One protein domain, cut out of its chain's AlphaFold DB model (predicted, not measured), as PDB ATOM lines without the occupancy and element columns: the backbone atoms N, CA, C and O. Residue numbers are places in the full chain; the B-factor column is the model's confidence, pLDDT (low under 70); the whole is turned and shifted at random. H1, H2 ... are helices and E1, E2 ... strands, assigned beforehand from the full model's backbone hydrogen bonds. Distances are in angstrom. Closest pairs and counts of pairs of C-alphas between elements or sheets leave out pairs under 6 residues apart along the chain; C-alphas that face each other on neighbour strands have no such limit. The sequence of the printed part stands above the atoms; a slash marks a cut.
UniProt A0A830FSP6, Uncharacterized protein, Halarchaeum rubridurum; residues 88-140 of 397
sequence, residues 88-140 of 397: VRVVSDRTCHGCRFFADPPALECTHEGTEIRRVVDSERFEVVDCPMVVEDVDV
ATOM      1  N   VAL A  88     319.066 230.688 253.746       88.00
ATOM      2  CA  VAL A  88     318.599 231.733 254.671       88.00
ATOM      3  C   VAL A  88     318.401 231.133 256.061       88.00
ATOM      4  O   VAL A  88     317.677 230.149 256.207       88.00
ATOM      5  N   ARG A  89     319.018 231.723 257.093       87.38
ATOM      6  CA  ARG A  89     318.868 231.288 258.492       87.38
ATOM      7  C   ARG A  89     318.756 232.465 259.445       87.38
ATOM      8  O   ARG A  89     319.377 233.506 259.240       87.38
ATOM      9  N   VAL A  90     318.009 232.269 260.527       91.38
ATOM     10  CA  VAL A  90     317.902 233.240 261.620       91.38
ATOM     11  C   VAL A  90     318.918 232.885 262.703       91.38
ATOM     12  O   VAL A  90     318.963 231.756 263.180       91.38
ATOM     13  N   VAL A  91     319.750 233.851 263.086       90.38
ATOM     14  CA  VAL A  91     320.845 233.685 264.049       90.38
ATOM     15  C   VAL A  91     320.711 234.687 265.182       90.38
ATOM     16  O   VAL A  91     320.256 235.808 264.972       90.38
ATOM     17  N   SER A  92     321.118 234.305 266.392       91.12
ATOM     18  CA  SER A  92     321.072 235.226 267.531       91.12
ATOM     19  C   SER A  92     322.154 236.310 267.444       91.12
ATOM     20  O   SER A  92     323.262 236.068 266.952       91.12
ATOM     21  N   ASP A  93     321.852 237.490 267.985       89.56
ATOM     22  CA  ASP A  93     322.757 238.638 268.114       89.56
ATOM     23  C   ASP A  93     324.080 238.245 268.761       89.56
ATOM     24  O   ASP A  93     325.158 238.532 268.244       89.56
ATOM     25  N   ARG A  94     324.003 237.463 269.840       89.25
ATOM     26  CA  ARG A  94     325.176 237.007 270.582       89.25
ATOM     27  C   ARG A  94     326.128 236.176 269.721       89.25
ATOM     28  O   ARG A  94     327.344 236.281 269.885       89.25
ATOM     29  N   THR A  95     325.591 235.364 268.810       88.38
ATOM     30  CA  THR A  95     326.392 234.582 267.859       88.38
ATOM     31  C   THR A  95     326.976 235.474 266.763       88.38
ATOM     32  O   THR A  95     328.134 235.292 266.387       88.38
ATOM     33  N   CYS A  96     326.210 236.457 266.277       89.19
ATOM     34  CA  CYS A  96     326.647 237.372 265.224       89.19
ATOM     35  C   CYS A  96     327.743 238.336 265.719       89.19
ATOM     36  O   CYS A  96     328.832 238.365 265.154       89.19
ATOM     37  N   HIS A  97     327.524 239.026 266.840       88.38
ATOM     38  CA  HIS A  97     328.474 239.962 267.455       88.38
ATOM     39  C   HIS A  97     329.729 239.290 268.030       88.38
ATOM     40  O   HIS A  97     330.784 239.914 268.133       88.38
ATOM     41  N   GLY A  98     329.653 238.006 268.392       88.50
ATOM     42  CA  GLY A  98     330.825 237.213 268.772       88.50
ATOM     43  C   GLY A  98     331.663 236.735 267.579       88.50
ATOM     44  O   GLY A  98     332.752 236.183 267.767       88.50
ATOM     45  N   CYS A  99     331.166 236.903 266.350       91.56
ATOM     46  CA  CYS A  99     331.822 236.418 265.149       91.56
ATOM     47  C   CYS A  99     332.958 237.350 264.722       91.56
ATOM     48  O   CYS A  99     332.786 238.552 264.562       91.56
ATOM     49  N   ARG A 100     334.125 236.771 264.416       91.06
ATOM     50  CA  ARG A 100     335.300 237.517 263.923       91.06
ATOM     51  C   ARG A 100     335.085 238.239 262.586       91.06
ATOM     52  O   ARG A 100     335.959 238.986 262.167       91.06
ATOM     53  N   PHE A 101     334.024 237.876 261.865       90.69
ATOM     54  CA  PHE A 101     333.701 238.403 260.542       90.69
ATOM     55  C   PHE A 101     332.641 239.502 260.601       90.69
ATOM     56  O   PHE A 101     332.312 240.078 259.567       90.69
ATOM     57  N   PHE A 102     332.101 239.790 261.782       92.38
ATOM     58  CA  PHE A 102     331.190 240.905 261.959       92.38
ATOM     59  C   PHE A 102     331.952 242.222 261.773       92.38
ATOM     60  O   PHE A 102     333.075 242.354 262.268       92.38
ATOM     61  N   ALA A 103     331.390 243.153 261.004       91.62
ATOM     62  CA  ALA A 103     331.999 244.459 260.805       91.62
ATOM     63  C   ALA A 103     332.037 245.263 262.112       91.62
ATOM     64  O   ALA A 103     331.217 245.076 263.010       91.62
ATOM     65  N   ASP A 104     333.010 246.165 262.230       87.06
ATOM     66  CA  ASP A 104     333.082 247.056 263.382       87.06
ATOM     67  C   ASP A 104     331.883 248.032 263.380       87.06
ATOM     68  O   ASP A 104     331.536 248.586 262.328       87.06
ATOM     69  N   PRO A 105     331.267 248.301 264.549       86.94
ATOM     70  CA  PRO A 105     330.228 249.319 264.670       86.94
ATOM     71  C   PRO A 105     330.706 250.660 264.083       86.94
ATOM     72  O   PRO A 105     331.830 251.081 264.378       86.94
ATOM     73  N   PRO A 106     329.887 251.357 263.267       84.81
ATOM     74  CA  PRO A 106     328.422 251.265 263.182       84.81
ATOM     75  C   PRO A 106     327.863 250.384 262.048       84.81
ATOM     76  O   PRO A 106     326.647 250.344 261.868       84.81
ATOM     77  N   ALA A 107     328.708 249.729 261.253       86.69
ATOM     78  CA  ALA A 107     328.239 248.963 260.102       86.69
ATOM     79  C   ALA A 107     327.678 247.597 260.540       86.69
ATOM     80  O   ALA A 107     328.390 246.794 261.135       86.69
ATOM     81  N   LEU A 108     326.404 247.320 260.238       87.62
ATOM     82  CA  LEU A 108     325.755 246.026 260.493       87.62
ATOM     83  C   LEU A 108     325.887 245.115 259.265       87.62
ATOM     84  O   LEU A 108     324.908 244.816 258.585       87.62
ATOM     85  N   GLU A 109     327.115 244.700 258.954       90.06
ATOM     86  CA  GLU A 109     327.408 243.837 257.807       90.06
ATOM     87  C   GLU A 109     328.340 242.676 258.179       90.06
ATOM     88  O   GLU A 109     329.173 242.767 259.085       90.06
ATOM     89  N   CYS A 110     328.198 241.552 257.473       91.81
ATOM     90  CA  CYS A 110     329.130 240.435 257.575       91.81
ATOM     91  C   CYS A 110     330.224 240.604 256.516       91.81
ATOM     92  O   CYS A 110     329.942 240.658 255.325       91.81
ATOM     93  N   THR A 111     331.487 240.646 256.936       92.38
ATOM     94  CA  THR A 111     332.650 240.767 256.034       92.38
ATOM     95  C   THR A 111     333.072 239.431 255.411       92.38
ATOM     96  O   THR A 111     334.042 239.373 254.649       92.38
ATOM     97  N   HIS A 112     332.384 238.336 255.747       90.19
ATOM     98  CA  HIS A 112     332.686 237.018 255.207       90.19
ATOM     99  C   HIS A 112     332.219 236.907 253.752       90.19
ATOM    100  O   HIS A 112     331.085 237.236 253.412       90.19
ATOM    101  N   GLU A 113     333.086 236.387 252.885       87.81
ATOM    102  CA  GLU A 113     332.753 236.171 251.479       87.81
ATOM    103  C   GLU A 113     331.549 235.228 251.333       87.81
ATOM    104  O   GLU A 113     331.547 234.109 251.847       87.81
ATOM    105  N   GLY A 114     330.510 235.704 250.645       86.31
ATOM    106  CA  GLY A 114     329.287 234.940 250.405       86.31
ATOM    107  C   GLY A 114     328.284 234.927 251.558       86.31
ATOM    108  O   GLY A 114     327.241 234.317 251.383       86.31
ATOM    109  N   THR A 115     328.549 235.599 252.683       90.00
ATOM    110  CA  THR A 115     327.565 235.752 253.764       90.00
ATOM    111  C   THR A 115     327.037 237.179 253.792       90.00
ATOM    112  O   THR A 115     327.814 238.126 253.866       90.00
ATOM    113  N   GLU A 116     325.718 237.339 253.779       89.44
ATOM    114  CA  GLU A 116     325.058 238.649 253.805       89.44
ATOM    115  C   GLU A 116     324.016 238.692 254.926       89.44
ATOM    116  O   GLU A 116     323.250 237.742 255.098       89.44
ATOM    117  N   ILE A 117     323.992 239.786 255.697       89.75
ATOM    118  CA  ILE A 117     322.931 240.050 256.678       89.75
ATOM    119  C   ILE A 117     321.769 240.684 255.915       89.75
ATOM    120  O   ILE A 117     321.858 241.827 255.477       89.75
ATOM    121  N   ARG A 118     320.690 239.922 255.738       89.00
ATOM    122  CA  ARG A 118     319.497 240.316 254.978       89.00
ATOM    123  C   ARG A 118     318.689 241.370 255.713       89.00
ATOM    124  O   ARG A 118     318.312 242.388 255.139       89.00
ATOM    125  N   ARG A 119     318.380 241.075 256.973       86.19
ATOM    126  CA  ARG A 119     317.559 241.926 257.829       86.19
ATOM    127  C   ARG A 119     317.785 241.610 259.295       86.19
ATOM    128  O   ARG A 119     318.182 240.506 259.664       86.19
ATOM    129  N   VAL A 120     317.468 242.590 260.122       90.25
ATOM    130  CA  VAL A 120     317.295 242.404 261.560       90.25
ATOM    131  C   VAL A 120     315.853 241.950 261.764       90.25
ATOM    132  O   VAL A 120     314.937 242.674 261.387       90.25
ATOM    133  N   VAL A 121     315.653 240.732 262.272       90.44
ATOM    134  CA  VAL A 121     314.309 240.202 262.563       90.44
ATOM    135  C   VAL A 121     313.813 240.806 263.872       90.44
ATOM    136  O   VAL A 121     312.708 241.328 263.934       90.44
ATOM    137  N   ASP A 122     314.680 240.787 264.885       89.06
ATOM    138  CA  ASP A 122     314.456 241.345 266.216       89.06
ATOM    139  C   ASP A 122     315.767 241.959 266.731       89.06
ATOM    140  O   ASP A 122     316.845 241.652 266.223       89.06
ATOM    141  N   SER A 123     315.720 242.729 267.822       87.06
ATOM    142  CA  SER A 123     316.930 243.257 268.482       87.06
ATOM    143  C   SER A 123     317.944 242.183 268.901       87.06
ATOM    144  O   SER A 123     319.095 242.501 269.173       87.06
ATOM    145  N   GLU A 124     317.514 240.924 268.984       89.06
ATOM    146  CA  GLU A 124     318.336 239.782 269.383       89.06
ATOM    147  C   GLU A 124     318.522 238.756 268.251       89.06
ATOM    148  O   GLU A 124     319.122 237.704 268.489       89.06
ATOM    149  N   ARG A 125     317.993 239.000 267.040       88.81
ATOM    150  CA  ARG A 125     317.981 238.024 265.936       88.81
ATOM    151  C   ARG A 125     318.190 238.666 264.566       88.81
ATOM    152  O   ARG A 125     317.506 239.615 264.190       88.81
ATOM    153  N   PHE A 126     319.065 238.062 263.769       91.50
ATOM    154  CA  PHE A 126     319.412 238.498 262.418       91.50
ATOM    155  C   PHE A 126     319.138 237.394 261.413       91.50
ATOM    156  O   PHE A 126     319.450 236.232 261.658       91.50
ATOM    157  N   GLU A 127     318.602 237.758 260.259       91.19
ATOM    158  CA  GLU A 127     318.498 236.859 259.122       91.19
ATOM    159  C   GLU A 127     319.760 236.984 258.269       91.19
ATOM    160  O   GLU A 127     320.109 238.071 257.801       91.19
ATOM    161  N   VAL A 128     320.461 235.870 258.081       92.25
ATOM    162  CA  VAL A 128     321.718 235.791 257.336       92.25
ATOM    163  C   VAL A 128     321.619 234.744 256.239       92.25
ATOM    164  O   VAL A 128     320.983 233.706 256.408       92.25
ATOM    165  N   VAL A 129     322.276 235.006 255.115       92.19
ATOM    166  CA  VAL A 129     322.345 234.089 253.972       92.19
ATOM    167  C   VAL A 129     323.715 233.424 253.951       92.19
ATOM    168  O   VAL A 129     324.718 234.115 254.120       92.19
ATOM    169  N   ASP A 130     323.761 232.101 253.764       89.31
ATOM    170  CA  ASP A 130     324.995 231.322 253.575       89.31
ATOM    171  C   ASP A 130     326.035 231.535 254.702       89.31
ATOM    172  O   ASP A 130     327.239 231.659 254.467       89.31
ATOM    173  N   CYS A 131     325.586 231.604 255.963       89.69
ATOM    174  CA  CYS A 131     326.475 231.792 257.115       89.69
ATOM    175  C   CYS A 131     327.145 230.470 257.539       89.69
ATOM    176  O   CYS A 131     326.481 229.628 258.151       89.69
ATOM    177  N   PRO A 132     328.465 230.279 257.325       81.50
ATOM    178  CA  PRO A 132     329.145 229.006 257.578       81.50
ATOM    179  C   PRO A 132     329.191 228.615 259.059       81.50
ATOM    180  O   PRO A 132     329.295 227.433 259.367       81.50
ATOM    181  N   MET A 133     329.096 229.590 259.972       78.94
ATOM    182  CA  MET A 133     329.077 229.338 261.419       78.94
ATOM    183  C   MET A 133     327.818 228.601 261.874       78.94
ATOM    184  O   MET A 133     327.853 227.950 262.907       78.94
ATOM    185  N   VAL A 134     326.724 228.706 261.118       73.69
ATOM    186  CA  VAL A 134     325.420 228.138 261.497       73.69
ATOM    187  C   VAL A 134     325.091 226.894 260.676       73.69
ATOM    188  O   VAL A 134     324.123 226.204 260.957       73.69
ATOM    189  N   VAL A 135     325.938 226.536 259.704       61.16
ATOM    190  CA  VAL A 135     325.799 225.290 258.929       61.16
ATOM    191  C   VAL A 135     326.010 224.046 259.806       61.16
ATOM    192  O   VAL A 135     325.493 222.979 259.477       61.16
ATOM    193  N   GLU A 136     326.742 224.164 260.920       57.22
ATOM    194  CA  GLU A 136     327.039 223.037 261.818       57.22
ATOM    195  C   GLU A 136     325.952 222.788 262.880       57.22
ATOM    196  O   GLU A 136     325.797 221.648 263.326       57.22
ATOM    197  N   ASP A 137     325.152 223.802 263.217       53.38
ATOM    198  CA  ASP A 137     323.958 223.670 264.051       53.38
ATOM    199  C   ASP A 137     322.773 223.317 263.148       53.38
ATOM    200  O   ASP A 137     322.011 224.166 262.691       53.38
ATOM    201  N   VAL A 138     322.677 222.032 262.809       46.03
ATOM    202  CA  VAL A 138     321.493 221.453 262.164       46.03
ATOM    203  C   VAL A 138     320.262 221.868 262.965       46.03
ATOM    204  O   VAL A 138     320.226 221.621 264.167       46.03
ATOM    205  N   ASP A 139     319.286 222.467 262.285       46.72
ATOM    206  CA  ASP A 139     317.984 222.916 262.777       46.72
ATOM    207  C   ASP A 139     317.339 221.920 263.762       46.72
ATOM    208  O   ASP A 139     316.576 221.033 263.375       46.72
ATOM    209  N   VAL A 140     317.641 222.049 265.053       48.25
ATOM    210  CA  VAL A 140     316.939 221.320 266.120       48.25
ATOM    211  C   VAL A 140     315.628 222.013 266.493       48.25
ATOM    212  O   VAL A 140     314.721 221.351 266.985       48.25
TER     213      VAL A 140
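What this domain is: This is residues 88 to 140 of the 397 residues of an uncharacterized protein of Halarchaeum rubridurum (UniProt A0A830FSP6). This is a small wall of three strands, with the short helix H1 and a long loop, residues 98 to 115, over one side of it and the other face bare. The loop and the tail after E3 reach the two ends of the longest axis. The 53 printed residues hold three named strands and one named helix, in the order E1, H1, E2, E3; the antiparallel sheet runs E1, E3, E2. The class is mixed, helices and strands, though under half of the residues are in named elements. The whole is compact, with a radius of gyration of the C-alphas of 10.2 A and spans of 32 by 24 by 18 A.

Where its parts are: Find C-alpha 88 at (318.599, 231.733, 254.671); from there E1, residues 88 to 92, runs 13.6 A. E3, residues 125 to 129, runs 13.3 A to C-alpha 129 at (322.345, 234.089, 253.972). E2, residues 116 to 122, runs 16.5 A. H1 is residues 93 to 97, 5.9 A long.

How they stand to each other: Start at the inner strand E3: it is antiparallel to E1 at 148 degrees, with N 91 and O 126 2.8 A apart, within hydrogen-bond range. E3 and E2 form a hairpin, antiparallel at 157 degrees; look at N 118 and O 127, 2.8 A apart, within hydrogen-bond range. E1, H1 and E2 form a split strand-helix-strand unit, two strands running the same way with a helix between them in the chain and E3 between them in the sheet; its crossover is right-handed. H1 is on the sheet at a height of 7.9 A, over none of the strands, but only just: 2 of its C-alphas fall on E3. The closest C-alphas of H1 and E3 are those of Asp 93 and Arg 125, 5.3 A apart. In H1 every O i to N i+4 pair is within hydrogen-bond range.

The domain as a whole: The two C-alphas farthest apart are those of Pro 106 and Val 140, 32.2 A. The printed part has no cut. The link from H1 to E2 is long, 18 residues. Residues 135 to 140 are under 70 in pLDDT; the mean of the printed part is 84.6.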